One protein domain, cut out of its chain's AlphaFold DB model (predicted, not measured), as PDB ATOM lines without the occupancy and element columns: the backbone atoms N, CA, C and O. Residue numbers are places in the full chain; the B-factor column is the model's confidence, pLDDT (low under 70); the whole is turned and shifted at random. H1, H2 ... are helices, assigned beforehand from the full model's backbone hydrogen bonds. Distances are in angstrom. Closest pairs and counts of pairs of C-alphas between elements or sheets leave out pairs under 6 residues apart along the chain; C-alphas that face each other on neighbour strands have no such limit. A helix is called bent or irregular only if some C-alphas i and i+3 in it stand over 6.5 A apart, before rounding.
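Overview. This is residues 2 to 107 of the 304 residues of an uncharacterized protein of Acidianus brierleyi (UniProt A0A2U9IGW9). Four helices run lengthwise in an up-and-down bundle, H4 and H3 as one hairpin and H1 and H2 as another, the two hairpins side by side but slid past each other along the long axis. The turn between H1 and H2 reaches one end of this rod; the last turn of H4 and the first printed residues lie toward the other, and residues 100 to 105 stick out there. The printed part has 106 residues with four named helices, in the order H1, H2, H3, H4, and no named strand; its class is all helix. It is only just loose, close to compact, with a radius of gyration of the C-alphas of 15.6 A, and spans 54 by 24 by 23 A.

Arrangement. The longest helix by residues, H4, residues 80 to 101, touches H3, residues 60 to 73, closest at the C-alphas of Ser 69 and Ala 84, 4.7 A apart. These two form a helical hairpin, opposite ways at a shallow tilt of 18 degrees. H4 also touches H2, residues 36 to 56, the same way at a shallow tilt of 12 degrees; their closest C-alphas, those of Phe 49 and Leu 88, are 7.3 A apart. H2 is the hub, touching three helices. It forms a hairpin with H3, opposite ways at 7 degrees, with the closest C-alphas, Ser 46 and Ile 73, 6.7 A apart. With H1, residues 11 to 30, H2 forms another hairpin, opposite ways at 10 degrees; here 43 pairs of C-alphas are within 8 A, the closest being Thr 18 and Gly 43 at 3.9 A. H1 and H3 are close but not clearly touching, the C-alphas of Phe 14 and Leu 70 being closest at 6.9 A. H1 and H4 are apart. In H1, H2 and H4 every O i to N i+4 pair is within hydrogen-bond range; in H3 8 of 10 are.

Along the chain. H4 is 31.7 A from first to last C-alpha and ends at C-alpha 101, (-36.363, -41.499, 16.596). H2 measures 30.6 A, H1 28.8 A and H3 19.4 A. H1 begins at C-alpha 11, (-17.991, -39.664, 33.480), and H2 at C-alpha 36, (-2.022, -55.371, 40.167). H3 is irregular: C-alphas 61 and 64 are 7.8 A apart.

Size, cuts and confidence. The two C-alphas farthest apart, those of Lys 2 and Gly 32, are 55.6 A apart. The printed part has no cut. The links H1 to H2 and H2 to H3 are tight, and the link H3 to H4, six residues, is short. The mean pLDDT of the printed part is 90.2; residues 2 to 5 and 103 to 107 are under 70.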
ATOM      1  N   LYS A   2     -40.964 -29.725  26.499       39.56
ATOM      2  CA  LYS A   2     -40.864 -30.785  27.544       39.56
ATOM      3  C   LYS A   2     -39.857 -31.923  27.248       39.56
ATOM      4  O   LYS A   2     -39.833 -32.912  27.964       39.56
ATOM      5  N   LYS A   3     -39.044 -31.819  26.190       51.94
ATOM      6  CA  LYS A   3     -38.062 -32.851  25.790       51.94
ATOM      7  C   LYS A   3     -36.640 -32.282  25.713       51.94
ATOM      8  O   LYS A   3     -35.936 -32.518  24.739       51.94
ATOM      9  N   ALA A   4     -36.232 -31.471  26.687       58.47
ATOM     10  CA  ALA A   4     -34.821 -31.119  26.794       58.47
ATOM     11  C   ALA A   4     -34.075 -32.346  27.333       58.47
ATOM     12  O   ALA A   4     -34.440 -32.887  28.376       58.47
ATOM     13  N   ILE A   5     -33.071 -32.821  26.598       67.06
ATOM     14  CA  ILE A   5     -32.141 -33.823  27.113       67.06
ATOM     15  C   ILE A   5     -31.394 -33.144  28.259       67.06
ATOM     16  O   ILE A   5     -30.636 -32.213  28.013       67.06
ATOM     17  N   GLU A   6     -31.632 -33.568  29.499       78.50
ATOM     18  CA  GLU A   6     -30.871 -33.092  30.654       78.50
ATOM     19  C   GLU A   6     -29.606 -33.944  30.806       78.50
ATOM     20  O   GLU A   6     -29.713 -35.101  31.231       78.50
ATOM     21  N   PRO A   7     -28.413 -33.438  30.449       82.00
ATOM     22  CA  PRO A   7     -27.176 -34.149  30.713       82.00
ATOM     23  C   PRO A   7     -26.816 -34.107  32.203       82.00
ATOM     24  O   PRO A   7     -27.285 -33.265  32.971       82.00
ATOM     25  N   TRP A   8     -25.927 -35.004  32.610       88.75
ATOM     26  CA  TRP A   8     -25.192 -34.894  33.867       88.75
ATOM     27  C   TRP A   8     -23.757 -35.396  33.675       88.75
ATOM     28  O   TRP A   8     -23.426 -35.990  32.646       88.75
ATOM     29  N   GLY A   9     -22.881 -35.128  34.641       87.19
ATOM     30  CA  GLY A   9     -21.459 -35.473  34.595       87.19
ATOM     31  C   GLY A   9     -21.190 -36.957  34.830       87.19
ATOM     32  O   GLY A   9     -20.428 -37.299  35.731       87.19
ATOM     33  N   VAL A  10     -21.815 -37.829  34.030       90.25
ATOM     34  CA  VAL A  10     -21.762 -39.292  34.176       90.25
ATOM     35  C   VAL A  10     -20.338 -39.833  34.205       90.25
ATOM     36  O   VAL A  10     -20.081 -40.783  34.923       90.25
ATOM     37  N   ASN A  11     -19.386 -39.223  33.498       92.12
ATOM     38  CA  ASN A  11     -17.991 -39.664  33.480       92.12
ATOM     39  C   ASN A  11     -17.238 -39.416  34.795       92.12
ATOM     40  O   ASN A  11     -16.244 -40.090  35.039       92.12
ATOM     41  N   ILE A  12     -17.655 -38.448  35.619       94.12
ATOM     42  CA  ILE A  12     -16.885 -38.032  36.802       94.12
ATOM     43  C   ILE A  12     -16.755 -39.182  37.817       94.12
ATOM     44  O   ILE A  12     -15.617 -39.497  38.170       94.12
ATOM     45  N   PRO A  13     -17.840 -39.872  38.238       95.88
ATOM     46  CA  PRO A  13     -17.727 -41.035  39.120       95.88
ATOM     47  C   PRO A  13     -16.813 -42.138  38.574       95.88
ATOM     48  O   PRO A  13     -16.033 -42.716  39.322       95.88
ATOM     49  N   PHE A  14     -16.853 -42.395  37.265       97.19
ATOM     50  CA  PHE A  14     -16.008 -43.410  36.630       97.19
ATOM     51  C   PHE A  14     -14.528 -43.011  36.583       97.19
ATOM     52  O   PHE A  14     -13.660 -43.865  36.760       97.19
ATOM     53  N   ILE A  15     -14.216 -41.725  36.377       96.75
ATOM     54  CA  ILE A  15     -12.833 -41.236  36.466       96.75
ATOM     55  C   ILE A  15     -12.323 -41.390  37.902       96.75
ATOM     56  O   ILE A  15     -11.218 -41.882  38.094       96.75
ATOM     57  N   ILE A  16     -13.133 -41.048  38.911       97.12
ATOM     58  CA  ILE A  16     -12.766 -41.251  40.323       97.12
ATOM     59  C   ILE A  16     -12.500 -42.736  40.598       97.12
ATOM     60  O   ILE A  16     -11.453 -43.078  41.143       97.12
ATOM     61  N   LEU A  17     -13.398 -43.620  40.155       98.12
ATOM     62  CA  LEU A  17     -13.240 -45.067  40.297       98.12
ATOM     63  C   LEU A  17     -11.958 -45.580  39.625       98.12
ATOM     64  O   LEU A  17     -11.259 -46.423  40.181       98.12
ATOM     65  N   THR A  18     -11.606 -45.019  38.467       98.12
ATOM     66  CA  THR A  18     -10.350 -45.331  37.769       98.12
ATOM     67  C   THR A  18      -9.134 -45.014  38.629       98.12
ATOM     68  O   THR A  18      -8.253 -45.857  38.774       98.12
ATOM     69  N   ILE A  19      -9.094 -43.820  39.227       98.00
ATOM     70  CA  ILE A  19      -7.980 -43.402  40.087       98.00
ATOM     71  C   ILE A  19      -7.884 -44.285  41.333       98.00
ATOM     72  O   ILE A  19      -6.777 -44.667  41.713       98.00
ATOM     73  N   ILE A  20      -9.021 -44.655  41.934       98.19
ATOM     74  CA  ILE A  20      -9.057 -45.583  43.072       98.19
ATOM     75  C   ILE A  20      -8.426 -46.920  42.674       98.19
ATOM     76  O   ILE A  20      -7.502 -47.379  43.341       98.19
ATOM     77  N   TYR A  21      -8.854 -47.516  41.560       98.19
ATOM     78  CA  TYR A  21      -8.326 -48.809  41.131       98.19
ATOM     79  C   TYR A  21      -6.871 -48.770  40.685       98.19
ATOM     80  O   TYR A  21      -6.124 -49.685  41.011       98.19
ATOM     81  N   TRP A  22      -6.428 -47.724  39.994       97.69
ATOM     82  CA  TRP A  22      -5.007 -47.586  39.669       97.69
ATOM     83  C   TRP A  22      -4.149 -47.413  40.923       97.69
ATOM     84  O   TRP A  22      -3.062 -47.979  40.995       97.69
ATOM     85  N   SER A  23      -4.658 -46.714  41.942       97.12
ATOM     86  CA  SER A  23      -3.985 -46.607  43.242       97.12
ATOM     87  C   SER A  23      -3.916 -47.962  43.950       97.12
ATOM     88  O   SER A  23      -2.841 -48.364  44.385       97.12
ATOM     89  N   LEU A  24      -5.026 -48.711  44.000       97.19
ATOM     90  CA  LEU A  24      -5.055 -50.075  44.548       97.19
ATOM     91  C   LEU A  24      -4.139 -51.029  43.772       97.19
ATOM     92  O   LEU A  24      -3.484 -51.872  44.374       97.19
ATOM     93  N   GLY A  25      -4.053 -50.879  42.448       96.06
ATOM     94  CA  GLY A  25      -3.113 -51.609  41.603       96.06
ATOM     95  C   GLY A  25      -1.662 -51.289  41.953       96.06
ATOM     96  O   GLY A  25      -0.850 -52.205  42.062       96.06
ATOM     97  N   GLY A  26      -1.333 -50.015  42.171       93.69
ATOM     98  CA  GLY A  26      -0.007 -49.587  42.625       93.69
ATOM     99  C   GLY A  26       0.355 -50.134  44.007       93.69
ATOM    100  O   GLY A  26       1.435 -50.691  44.171       93.69
ATOM    101  N   ILE A  27      -0.567 -50.057  44.972       94.81
ATOM    102  CA  ILE A  27      -0.382 -50.621  46.320       94.81
ATOM    103  C   ILE A  27      -0.209 -52.142  46.238       94.81
ATOM    104  O   ILE A  27       0.735 -52.681  46.800       94.81
ATOM    105  N   SER A  28      -1.059 -52.834  45.474       95.50
ATOM    106  CA  SER A  28      -0.938 -54.280  45.251       95.50
ATOM    107  C   SER A  28       0.431 -54.661  44.696       95.50
ATOM    108  O   SER A  28       0.944 -55.712  45.058       95.50
ATOM    109  N   LEU A  29       1.012 -53.844  43.814       92.31
ATOM    110  CA  LEU A  29       2.343 -54.097  43.270       92.31
ATOM    111  C   LEU A  29       3.434 -53.924  44.335       92.31
ATOM    112  O   LEU A  29       4.317 -54.771  44.424       92.31
ATOM    113  N   ALA A  30       3.355 -52.862  45.144       91.19
ATOM    114  CA  ALA A  30       4.313 -52.588  46.217       91.19
ATOM    115  C   ALA A  30       4.296 -53.671  47.312       91.19
ATOM    116  O   ALA A  30       5.344 -54.062  47.812       91.19
ATOM    117  N   GLU A  31       3.115 -54.203  47.624       93.25
ATOM    118  CA  GLU A  31       2.914 -55.267  48.619       93.25
ATOM    119  C   GLU A  31       3.159 -56.684  48.054       93.25
ATOM    120  O   GLU A  31       2.936 -57.679  48.741       93.25
ATOM    121  N   GLY A  32       3.565 -56.816  46.783       91.06
ATOM    122  CA  GLY A  32       3.804 -58.119  46.146       91.06
ATOM    123  C   GLY A  32       2.541 -58.971  45.935       91.06
ATOM    124  O   GLY A  32       2.626 -60.190  45.784       91.06
ATOM    125  N   LEU A  33       1.360 -58.349  45.920       92.75
ATOM    126  CA  LEU A  33       0.072 -59.014  45.732       92.75
ATOM    127  C   LEU A  33      -0.258 -59.202  44.236       92.75
ATOM    128  O   LEU A  33       0.007 -58.316  43.417       92.75
ATOM    129  N   PRO A  34      -0.942 -60.298  43.852       92.12
ATOM    130  CA  PRO A  34      -1.184 -60.648  42.447       92.12
ATOM    131  C   PRO A  34      -2.287 -59.819  41.762       92.12
ATOM    132  O   PRO A  34      -2.625 -60.071  40.605       92.12
ATOM    133  N   PHE A  35      -2.883 -58.839  42.449       94.75
ATOM    134  CA  PHE A  35      -4.063 -58.114  41.966       94.75
ATOM    135  C   PHE A  35      -3.741 -56.909  41.076       94.75
ATOM    136  O   PHE A  35      -4.656 -56.357  40.461       94.75
ATOM    137  N   HIS A  36      -2.465 -56.520  40.962       94.19
ATOM    138  CA  HIS A  36      -2.022 -55.371  40.167       94.19
ATOM    139  C   HIS A  36      -2.657 -55.318  38.760       94.19
ATOM    140  O   HIS A  36      -3.406 -54.375  38.494       94.19
ATOM    141  N   PRO A  37      -2.458 -56.308  37.865       93.81
ATOM    142  CA  PRO A  37      -2.988 -56.229  36.502       93.81
ATOM    143  C   PRO A  37      -4.524 -56.195  36.457       93.81
ATOM    144  O   PRO A  37      -5.100 -55.495  35.621       93.81
ATOM    145  N   TYR A  38      -5.194 -56.882  37.386       96.19
ATOM    146  CA  TYR A  38      -6.652 -56.899  37.471       96.19
ATOM    147  C   TYR A  38      -7.215 -55.522  37.837       96.19
ATOM    148  O   TYR A  38      -8.095 -55.009  37.143       96.19
ATOM    149  N   PHE A  39      -6.661 -54.870  38.863       97.44
ATOM    150  CA  PHE A  39      -7.071 -53.518  39.248       97.44
ATOM    151  C   PHE A  39      -6.744 -52.482  38.171       97.44
ATOM    152  O   PHE A  39      -7.583 -51.628  37.875       97.44
ATOM    153  N   MET A  40      -5.584 -52.588  37.513       96.69
ATOM    154  CA  MET A  40      -5.247 -51.698  36.396       96.69
ATOM    155  C   MET A  40      -6.281 -51.789  35.264       96.69
ATOM    156  O   MET A  40      -6.721 -50.754  34.749       96.69
ATOM    157  N   MET A  41      -6.734 -53.005  34.932       96.81
ATOM    158  CA  MET A  41      -7.764 -53.228  33.914       96.81
ATOM    159  C   MET A  41      -9.153 -52.769  34.357       96.81
ATOM    160  O   MET A  41      -9.824 -52.095  33.577       96.81
ATOM    161  N   ILE A  42      -9.589 -53.033  35.594       97.69
ATOM    162  CA  ILE A  42     -10.881 -52.503  36.073       97.69
ATOM    163  C   ILE A  42     -10.887 -50.972  36.014       97.69
ATOM    164  O   ILE A  42     -11.871 -50.381  35.559       97.69
ATOM    165  N   GLY A  43      -9.785 -50.320  36.395       97.88
ATOM    166  CA  GLY A  43      -9.648 -48.872  36.258       97.88
ATOM    167  C   GLY A  43      -9.774 -48.416  34.800       97.88
ATOM    168  O   GLY A  43     -10.554 -47.516  34.494       97.88
ATOM    169  N   ALA A  44      -9.086 -49.083  33.873       97.69
ATOM    170  CA  ALA A  44      -9.158 -48.766  32.447       97.69
ATOM    171  C   ALA A  44     -10.574 -48.920  31.862       97.69
ATOM    172  O   ALA A  44     -11.055 -48.036  31.147       97.69
ATOM    173  N   TYR A  45     -11.260 -50.014  32.198       98.25
ATOM    174  CA  TYR A  45     -12.640 -50.248  31.779       98.25
ATOM    175  C   TYR A  45     -13.616 -49.271  32.441       98.25
ATOM    176  O   TYR A  45     -14.552 -48.824  31.786       98.25
ATOM    177  N   SER A  46     -13.375 -48.864  33.691       98.12
ATOM    178  CA  SER A  46     -14.164 -47.814  34.348       98.12
ATOM    179  C   SER A  46     -14.090 -46.518  33.548       98.12
ATOM    180  O   SER A  46     -15.117 -45.930  33.201       98.12
ATOM    181  N   LEU A  47     -12.883 -46.110  33.157       97.06
ATOM    182  CA  LEU A  47     -12.672 -44.910  32.360       97.06
ATOM    183  C   LEU A  47     -13.317 -45.019  30.967       97.06
ATOM    184  O   LEU A  47     -13.968 -44.071  30.519       97.06
ATOM    185  N   PHE A  48     -13.211 -46.185  30.319       97.12
ATOM    186  CA  PHE A  48     -13.934 -46.510  29.085       97.12
ATOM    187  C   PHE A  48     -15.452 -46.328  29.241       97.12
ATOM    188  O   PHE A  48     -16.055 -45.591  28.458       97.12
ATOM    189  N   PHE A  49     -16.064 -46.924  30.269       96.94
ATOM    190  CA  PHE A  49     -17.510 -46.860  30.510       96.94
ATOM    191  C   PHE A  49     -17.969 -45.417  30.700       96.94
ATOM    192  O   PHE A  49     -18.877 -44.951  30.009       96.94
ATOM    193  N   GLY A  50     -17.302 -44.679  31.590       94.81
ATOM    194  CA  GLY A  50     -17.648 -43.289  31.870       94.81
ATOM    195  C   GLY A  50     -17.577 -42.402  30.630       94.81
ATOM    196  O   GLY A  50     -18.440 -41.546  30.421       94.81
ATOM    197  N   MET A  51     -16.569 -42.617  29.786       93.62
ATOM    198  CA  MET A  51     -16.389 -41.825  28.575       93.62
ATOM    199  C   MET A  51     -17.348 -42.215  27.454       93.62
ATOM    200  O   MET A  51     -17.835 -41.320  26.760       93.62
ATOM    201  N   LEU A  52     -17.673 -43.500  27.299       92.12
ATOM    202  CA  LEU A  52     -18.689 -43.944  26.345       92.12
ATOM    203  C   LEU A  52     -20.069 -43.382  26.716       92.12
ATOM    204  O   LEU A  52     -20.716 -42.746  25.883       92.12
ATOM    205  N   LEU A  53     -20.467 -43.509  27.985       91.62
ATOM    206  CA  LEU A  53     -21.736 -42.968  28.479       91.62
ATOM    207  C   LEU A  53     -21.814 -41.448  28.306       91.62
ATOM    208  O   LEU A  53     -22.832 -40.930  27.857       91.62
ATOM    209  N   ARG A  54     -20.732 -40.715  28.586       88.06
ATOM    210  CA  ARG A  54     -20.713 -39.257  28.399       88.06
ATOM    211  C   ARG A  54     -20.857 -38.845  26.935       88.06
ATOM    212  O   ARG A  54     -21.568 -37.887  26.650       88.06
ATOM    213  N   LEU A  55     -20.115 -39.483  26.033       79.50
ATOM    214  CA  LEU A  55     -20.007 -39.022  24.648       79.50
ATOM    215  C   LEU A  55     -21.267 -39.311  23.833       79.50
ATOM    216  O   LEU A  55     -21.599 -38.524  22.949       79.50
ATOM    217  N   PHE A  56     -21.965 -40.404  24.141       75.50
ATOM    218  CA  PHE A  56     -23.093 -40.856  23.330       75.50
ATOM    219  C   PHE A  56     -24.428 -40.798  24.069       75.50
ATOM    220  O   PHE A  56     -25.449 -40.525  23.442       75.50
ATOM    221  N   PHE A  57     -24.433 -40.980  25.393       77.25
ATOM    222  CA  PHE A  57     -25.659 -41.168  26.173       77.25
ATOM    223  C   PHE A  57     -25.679 -40.357  27.487       77.25
ATOM    224  O   PHE A  57     -26.041 -40.895  28.528       77.25
ATOM    225  N   PRO A  58     -25.349 -39.048  27.511       77.12
ATOM    226  CA  PRO A  58     -25.189 -38.305  28.769       77.12
ATOM    227  C   PRO A  58     -26.507 -38.009  29.508       77.12
ATOM    228  O   PRO A  58     -26.491 -37.403  30.581       77.12
ATOM    229  N   ALA A  59     -27.653 -38.383  28.938       83.88
ATOM    230  CA  ALA A  59     -28.971 -38.002  29.427       83.88
ATOM    231  C   ALA A  59     -29.314 -38.658  30.773       83.88
ATOM    232  O   ALA A  59     -29.156 -39.865  30.956       83.88
ATOM    233  N   ARG A  60     -29.917 -37.891  31.688       85.00
ATOM    234  CA  ARG A  60     -30.449 -38.394  32.969       85.00
ATOM    235  C   ARG A  60     -31.516 -39.478  32.814       85.00
ATOM    236  O   ARG A  60     -31.704 -40.273  33.723       85.00
ATOM    237  N   LYS A  61     -32.180 -39.567  31.660       88.19
ATOM    238  CA  LYS A  61     -33.116 -40.661  31.358       88.19
ATOM    239  C   LYS A  61     -32.456 -42.047  31.478       88.19
ATOM    240  O   LYS A  61     -33.114 -42.987  31.907       88.19
ATOM    241  N   TYR A  62     -31.168 -42.163  31.152       90.44
ATOM    242  CA  TYR A  62     -30.399 -43.414  31.222       90.44
ATOM    243  C   TYR A  62     -29.726 -43.637  32.588       90.44
ATOM    244  O   TYR A  62     -29.015 -44.620  32.790       90.44
ATOM    245  N   PHE A  63     -29.965 -42.743  33.555       91.12
ATOM    246  CA  PHE A  63     -29.332 -42.765  34.873       91.12
ATOM    247  C   PHE A  63     -29.398 -44.127  35.586       91.12
ATOM    248  O   PHE A  63     -28.357 -44.543  36.093       91.12
ATOM    249  N   PRO A  64     -30.524 -44.875  35.589       92.81
ATOM    250  CA  PRO A  64     -30.567 -46.183  36.246       92.81
ATOM    251  C   PRO A  64     -29.515 -47.160  35.713       92.81
ATOM    252  O   PRO A  64     -28.808 -47.796  36.489       92.81
ATOM    253  N   LEU A  65     -29.355 -47.234  34.390       94.50
ATOM    254  CA  LEU A  65     -28.361 -48.105  33.768       94.50
ATOM    255  C   LEU A  65     -26.938 -47.550  33.924       94.50
ATOM    256  O   LEU A  65     -25.999 -48.331  34.035       94.50
ATOM    257  N   HIS A  66     -26.751 -46.224  33.970       94.88
ATOM    258  CA  HIS A  66     -25.445 -45.632  34.296       94.88
ATOM    259  C   HIS A  66     -24.972 -46.049  35.691       94.88
ATOM    260  O   HIS A  66     -23.824 -46.454  35.858       94.88
ATOM    261  N   ILE A  67     -25.861 -45.963  36.685       95.44
ATOM    262  CA  ILE A  67     -25.559 -46.352  38.064       95.44
ATOM    263  C   ILE A  67     -25.371 -47.861  38.168       95.44
ATOM    264  O   ILE A  67     -24.418 -48.294  38.806       95.44
ATOM    265  N   LEU A  68     -26.205 -48.658  37.498       96.81
ATOM    266  CA  LEU A  68     -26.024 -50.107  37.451       96.81
ATOM    267  C   LEU A  68     -24.646 -50.477  36.883       96.81
ATOM    268  O   LEU A  68     -23.917 -51.248  37.499       96.81
ATOM    269  N   SER A  69     -24.258 -49.871  35.756       96.88
ATOM    270  CA  SER A  69     -22.933 -50.057  35.155       96.88
ATOM    271  C   SER A  69     -21.807 -49.668  36.121       96.88
ATOM    272  O   SER A  69     -20.839 -50.414  36.251       96.88
ATOM    273  N   LEU A  70     -21.941 -48.533  36.821       97.44
ATOM    274  CA  LEU A  70     -20.962 -48.044  37.798       97.44
ATOM    275  C   LEU A  70     -20.820 -48.985  39.003       97.44
ATOM    276  O   LEU A  70     -19.705 -49.295  39.402       97.44
ATOM    277  N   VAL A  71     -21.933 -49.438  39.580       97.38
ATOM    278  CA  VAL A  71     -21.926 -50.327  40.751       97.38
ATOM    279  C   VAL A  71     -21.321 -51.679  40.392       97.38
ATOM    280  O   VAL A  71     -20.462 -52.172  41.116       97.38
ATOM    281  N   LEU A  72     -21.720 -52.259  39.258       97.75
ATOM    282  CA  LEU A  72     -21.219 -53.564  38.827       97.75
ATOM    283  C   LEU A  72     -19.716 -53.537  38.532       97.75
ATOM    284  O   LEU A  72     -19.008 -54.455  38.934       97.75
ATOM    285  N   ILE A  73     -19.212 -52.490  37.867       97.19
ATOM    286  CA  ILE A  73     -17.773 -52.386  37.578       97.19
ATOM    287  C   ILE A  73     -16.942 -52.032  38.823       97.19
ATOM    288  O   ILE A  73     -15.775 -52.407  38.892       97.19
ATOM    289  N   ALA A  74     -17.539 -51.359  39.813       96.88
ATOM    290  CA  ALA A  74     -16.889 -50.986  41.072       96.88
ATOM    291  C   ALA A  74     -16.707 -52.142  42.065       96.88
ATOM    292  O   ALA A  74     -16.047 -51.967  43.089       96.88
ATOM    293  N   ILE A  75     -17.294 -53.309  41.808       96.25
ATOM    294  CA  ILE A  75     -17.070 -54.499  42.627       96.25
ATOM    295  C   ILE A  75     -16.055 -55.372  41.879       96.25
ATOM    296  O   ILE A  75     -16.379 -55.898  40.813       96.25
ATOM    297  N   PRO A  76     -14.825 -55.556  42.398       94.88
ATOM    298  CA  PRO A  76     -13.743 -56.234  41.684       94.88
ATOM    299  C   PRO A  76     -13.874 -57.763  41.770       94.88
ATOM    300  O   PRO A  76     -12.972 -58.446  42.246       94.88
ATOM    301  N   ILE A  77     -15.025 -58.302  41.363       94.06
ATOM    302  CA  ILE A  77     -15.328 -59.735  41.410       94.06
ATOM    303  C   ILE A  77     -15.871 -60.170  40.048       94.06
ATOM    304  O   ILE A  77     -16.877 -59.645  39.573       94.06
ATOM    305  N   TYR A  78     -15.229 -61.158  39.424       91.56
ATOM    306  CA  TYR A  78     -15.760 -61.804  38.223       91.56
ATOM    307  C   TYR A  78     -17.046 -62.589  38.563       91.56
ATOM    308  O   TYR A  78     -17.055 -63.284  39.580       91.56
ATOM    309  N   PRO A  79     -18.124 -62.535  37.747       95.12
ATOM    310  CA  PRO A  79     -18.232 -61.954  36.400       95.12
ATOM    311  C   PRO A  79     -18.852 -60.545  36.336       95.12
ATOM    312  O   PRO A  79     -19.399 -60.162  35.298       95.12
ATOM    313  N   LEU A  80     -18.802 -59.746  37.406       97.31
ATOM    314  CA  LEU A  80     -19.545 -58.481  37.469       97.31
ATOM    315  C   LEU A  80     -19.140 -57.476  36.380       97.31
ATOM    316  O   LEU A  80     -20.001 -56.748  35.895       97.31
ATOM    317  N   GLN A  81     -17.891 -57.482  35.905       97.38
ATOM    318  CA  GLN A  81     -17.448 -56.618  34.799       97.38
ATOM    319  C   GLN A  81     -18.074 -57.006  33.444       97.38
ATOM    320  O   GLN A  81     -18.384 -56.136  32.621       97.38
ATOM    321  N   ALA A  82     -18.330 -58.300  33.217       97.19
ATOM    322  CA  ALA A  82     -19.074 -58.762  32.045       97.19
ATOM    323  C   ALA A  82     -20.537 -58.293  32.126       97.19
ATOM    324  O   ALA A  82     -21.074 -57.741  31.166       97.19
ATOM    325  N   ILE A  83     -21.160 -58.404  33.304       97.56
ATOM    326  CA  ILE A  83     -22.535 -57.928  33.536       97.56
ATOM    327  C   ILE A  83     -22.613 -56.395  33.421       97.56
ATOM    328  O   ILE A  83     -23.566 -55.861  32.850       97.56
ATOM    329  N   ALA A  84     -21.587 -55.673  33.873       97.38
ATOM    330  CA  ALA A  84     -21.477 -54.234  33.661       97.38
ATOM    331  C   ALA A  84     -21.457 -53.907  32.155       97.38
ATOM    332  O   ALA A  84     -22.161 -53.001  31.709       97.38
ATOM    333  N   SER A  85     -20.720 -54.685  31.353       97.31
ATOM    334  CA  SER A  85     -20.677 -54.525  29.890       97.31
ATOM    335  C   SER A  85     -22.039 -54.790  29.235       97.31
ATOM    336  O   SER A  85     -22.416 -54.074  28.309       97.31
ATOM    337  N   LEU A  86     -22.827 -55.745  29.747       97.31
ATOM    338  CA  LEU A  86     -24.222 -55.939  29.321       97.31
ATOM    339  C   LEU A  86     -25.087 -54.710  29.618       97.31
ATOM    340  O   LEU A  86     -25.845 -54.268  28.755       97.31
ATOM    341  N   SER A  87     -24.961 -54.124  30.812       96.06
ATOM    342  CA  SER A  87     -25.667 -52.882  31.158       96.06
ATOM    343  C   SER A  87     -25.298 -51.736  30.204       96.06
ATOM    344  O   SER A  87     -26.175 -50.976  29.781       96.06
ATOM    345  N   LEU A  88     -24.029 -51.661  29.794       95.06
ATOM    346  CA  LEU A  88     -23.546 -50.694  28.812       95.06
ATOM    347  C   LEU A  88     -24.149 -50.921  27.413       95.06
ATOM    348  O   LEU A  88     -24.567 -49.954  26.779       95.06
ATOM    349  N   ILE A  89     -24.270 -52.175  26.961       96.00
ATOM    350  CA  ILE A  89     -24.948 -52.523  25.696       96.00
ATOM    351  C   ILE A  89     -26.416 -52.084  25.725       96.00
ATOM    352  O   ILE A  89     -26.904 -51.492  24.765       96.00
ATOM    353  N   PHE A  90     -27.136 -52.332  26.825       95.19
ATOM    354  CA  PHE A  90     -28.529 -51.891  26.940       95.19
ATOM    355  C   PHE A  90     -28.662 -50.366  26.870       95.19
ATOM    356  O   PHE A  90     -29.567 -49.869  26.196       95.19
ATOM    357  N   ASN A  91     -27.749 -49.626  27.512       92.75
ATOM    358  CA  ASN A  91     -27.675 -48.168  27.381       92.75
ATOM    359  C   ASN A  91     -27.476 -47.739  25.931       92.75
ATOM    360  O   ASN A  91     -28.180 -46.855  25.445       92.75
ATOM    361  N   GLU A  92     -26.538 -48.379  25.242       91.50
ATOM    362  CA  GLU A  92     -26.224 -48.067  23.859       91.50
ATOM    363  C   GLU A  92     -27.407 -48.322  22.924       91.50
ATOM    364  O   GLU A  92     -27.797 -47.432  22.170       91.50
ATOM    365  N   LEU A  93     -28.039 -49.493  23.013       91.81
ATOM    366  CA  LEU A  93     -29.206 -49.829  22.195       91.81
ATOM    367  C   LEU A  93     -30.379 -48.877  22.457       91.81
ATOM    368  O   LEU A  93     -31.055 -48.446  21.517       91.81
ATOM    369  N   TRP A  94     -30.614 -48.518  23.723       90.62
ATOM    370  CA  TRP A  94     -31.665 -47.566  24.076       90.62
ATOM    371  C   TRP A  94     -31.356 -46.169  23.531       90.62
ATOM    372  O   TRP A  94     -32.210 -45.539  22.900       90.62
ATOM    373  N   GLY A  95     -30.124 -45.700  23.709       87.62
ATOM    374  CA  GLY A  95     -29.699 -44.399  23.221       87.62
ATOM    375  C   GLY A  95     -29.719 -44.289  21.698       87.62
ATOM    376  O   GLY A  95     -30.222 -43.303  21.165       87.62
ATOM    377  N   LEU A  96     -29.265 -45.321  20.982       87.25
ATOM    378  CA  LEU A  96     -29.339 -45.376  19.520       87.25
ATOM    379  C   LEU A  96     -30.786 -45.324  19.025       87.25
ATOM    380  O   LEU A  96     -31.092 -44.559  18.109       87.25
ATOM    381  N   LYS A  97     -31.691 -46.082  19.658       87.56
ATOM    382  CA  LYS A  97     -33.123 -46.050  19.334       87.56
ATOM    383  C   LYS A  97     -33.703 -44.643  19.492       87.56
ATOM    384  O   LYS A  97     -34.441 -44.188  18.618       87.56
ATOM    385  N   ASP A  98     -33.354 -43.951  20.574       85.44
ATOM    386  CA  ASP A  98     -33.810 -42.582  20.818       85.44
ATOM    387  C   ASP A  98     -33.242 -41.605  19.769       85.44
ATOM    388  O   ASP A  98     -33.998 -40.823  19.193       85.44
ATOM    389  N   VAL A  99     -31.944 -41.681  19.446       81.81
ATOM    390  CA  VAL A  99     -31.302 -40.820  18.431       81.81
ATOM    391  C   VAL A  99     -31.936 -40.986  17.048       81.81
ATOM    392  O   VAL A  99     -32.206 -39.985  16.377       81.81
ATOM    393  N   ILE A 100     -32.202 -42.230  16.636       82.19
ATOM    394  CA  ILE A 100     -32.878 -42.537  15.367       82.19
ATOM    395  C   ILE A 100     -34.281 -41.927  15.361       82.19
ATOM    396  O   ILE A 100     -34.676 -41.288  14.386       82.19
ATOM    397  N   HIS A 101     -35.021 -42.064  16.465       81.25
ATOM    398  CA  HIS A 101     -36.363 -41.499  16.596       81.25
ATOM    399  C   HIS A 101     -36.370 -39.960  16.562       81.25
ATOM    400  O   HIS A 101     -37.326 -39.360  16.074       81.25
ATOM    401  N   TYR A 102     -35.302 -39.308  17.031       76.00
ATOM    402  CA  TYR A 102     -35.134 -37.854  16.938       76.00
ATOM    403  C   TYR A 102     -34.737 -37.358  15.536       76.00
ATOM    404  O   TYR A 102     -34.619 -36.149  15.340       76.00
ATOM    405  N   GLY A 103     -34.540 -38.251  14.558       68.12
ATOM    406  CA  GLY A 103     -34.241 -37.893  13.165       68.12
ATOM    407  C   GLY A 103     -32.821 -37.366  12.933       68.12
ATOM    408  O   GLY A 103     -32.531 -36.810  11.874       68.12
ATOM    409  N   SER A 104     -31.921 -37.519  13.909       65.44
ATOM    410  CA  SER A 104     -30.539 -37.054  13.789       65.44
ATOM    411  C   SER A 104     -29.686 -38.038  12.985       65.44
ATOM    412  O   SER A 104     -29.770 -39.254  13.164       65.44
ATOM    413  N   LYS A 105     -28.806 -37.515  12.121       68.19
ATOM    414  CA  LYS A 105     -27.778 -38.320  11.447       68.19
ATOM    415  C   LYS A 105     -26.673 -38.655  12.450       68.19
ATOM    416  O   LYS A 105     -25.772 -37.851  12.676       68.19
ATOM    417  N   PHE A 106     -26.737 -39.842  13.047       65.88
ATOM    418  CA  PHE A 106     -25.681 -40.330  13.930       65.88
ATOM    419  C   PHE A 106     -24.441 -40.730  13.109       65.88
ATOM    420  O   PHE A 106     -24.561 -41.555  12.197       65.88
ATOM    421  N   PRO A 107     -23.245 -40.172  13.379       68.06
ATOM    422  CA  PRO A 107     -22.030 -40.616  12.710       68.06
ATOM    423  C   PRO A 107     -21.724 -42.057  13.130       68.06
ATOM    424  O   PRO A 107     -21.469 -42.339  14.298       68.06
TER     425      PRO A 107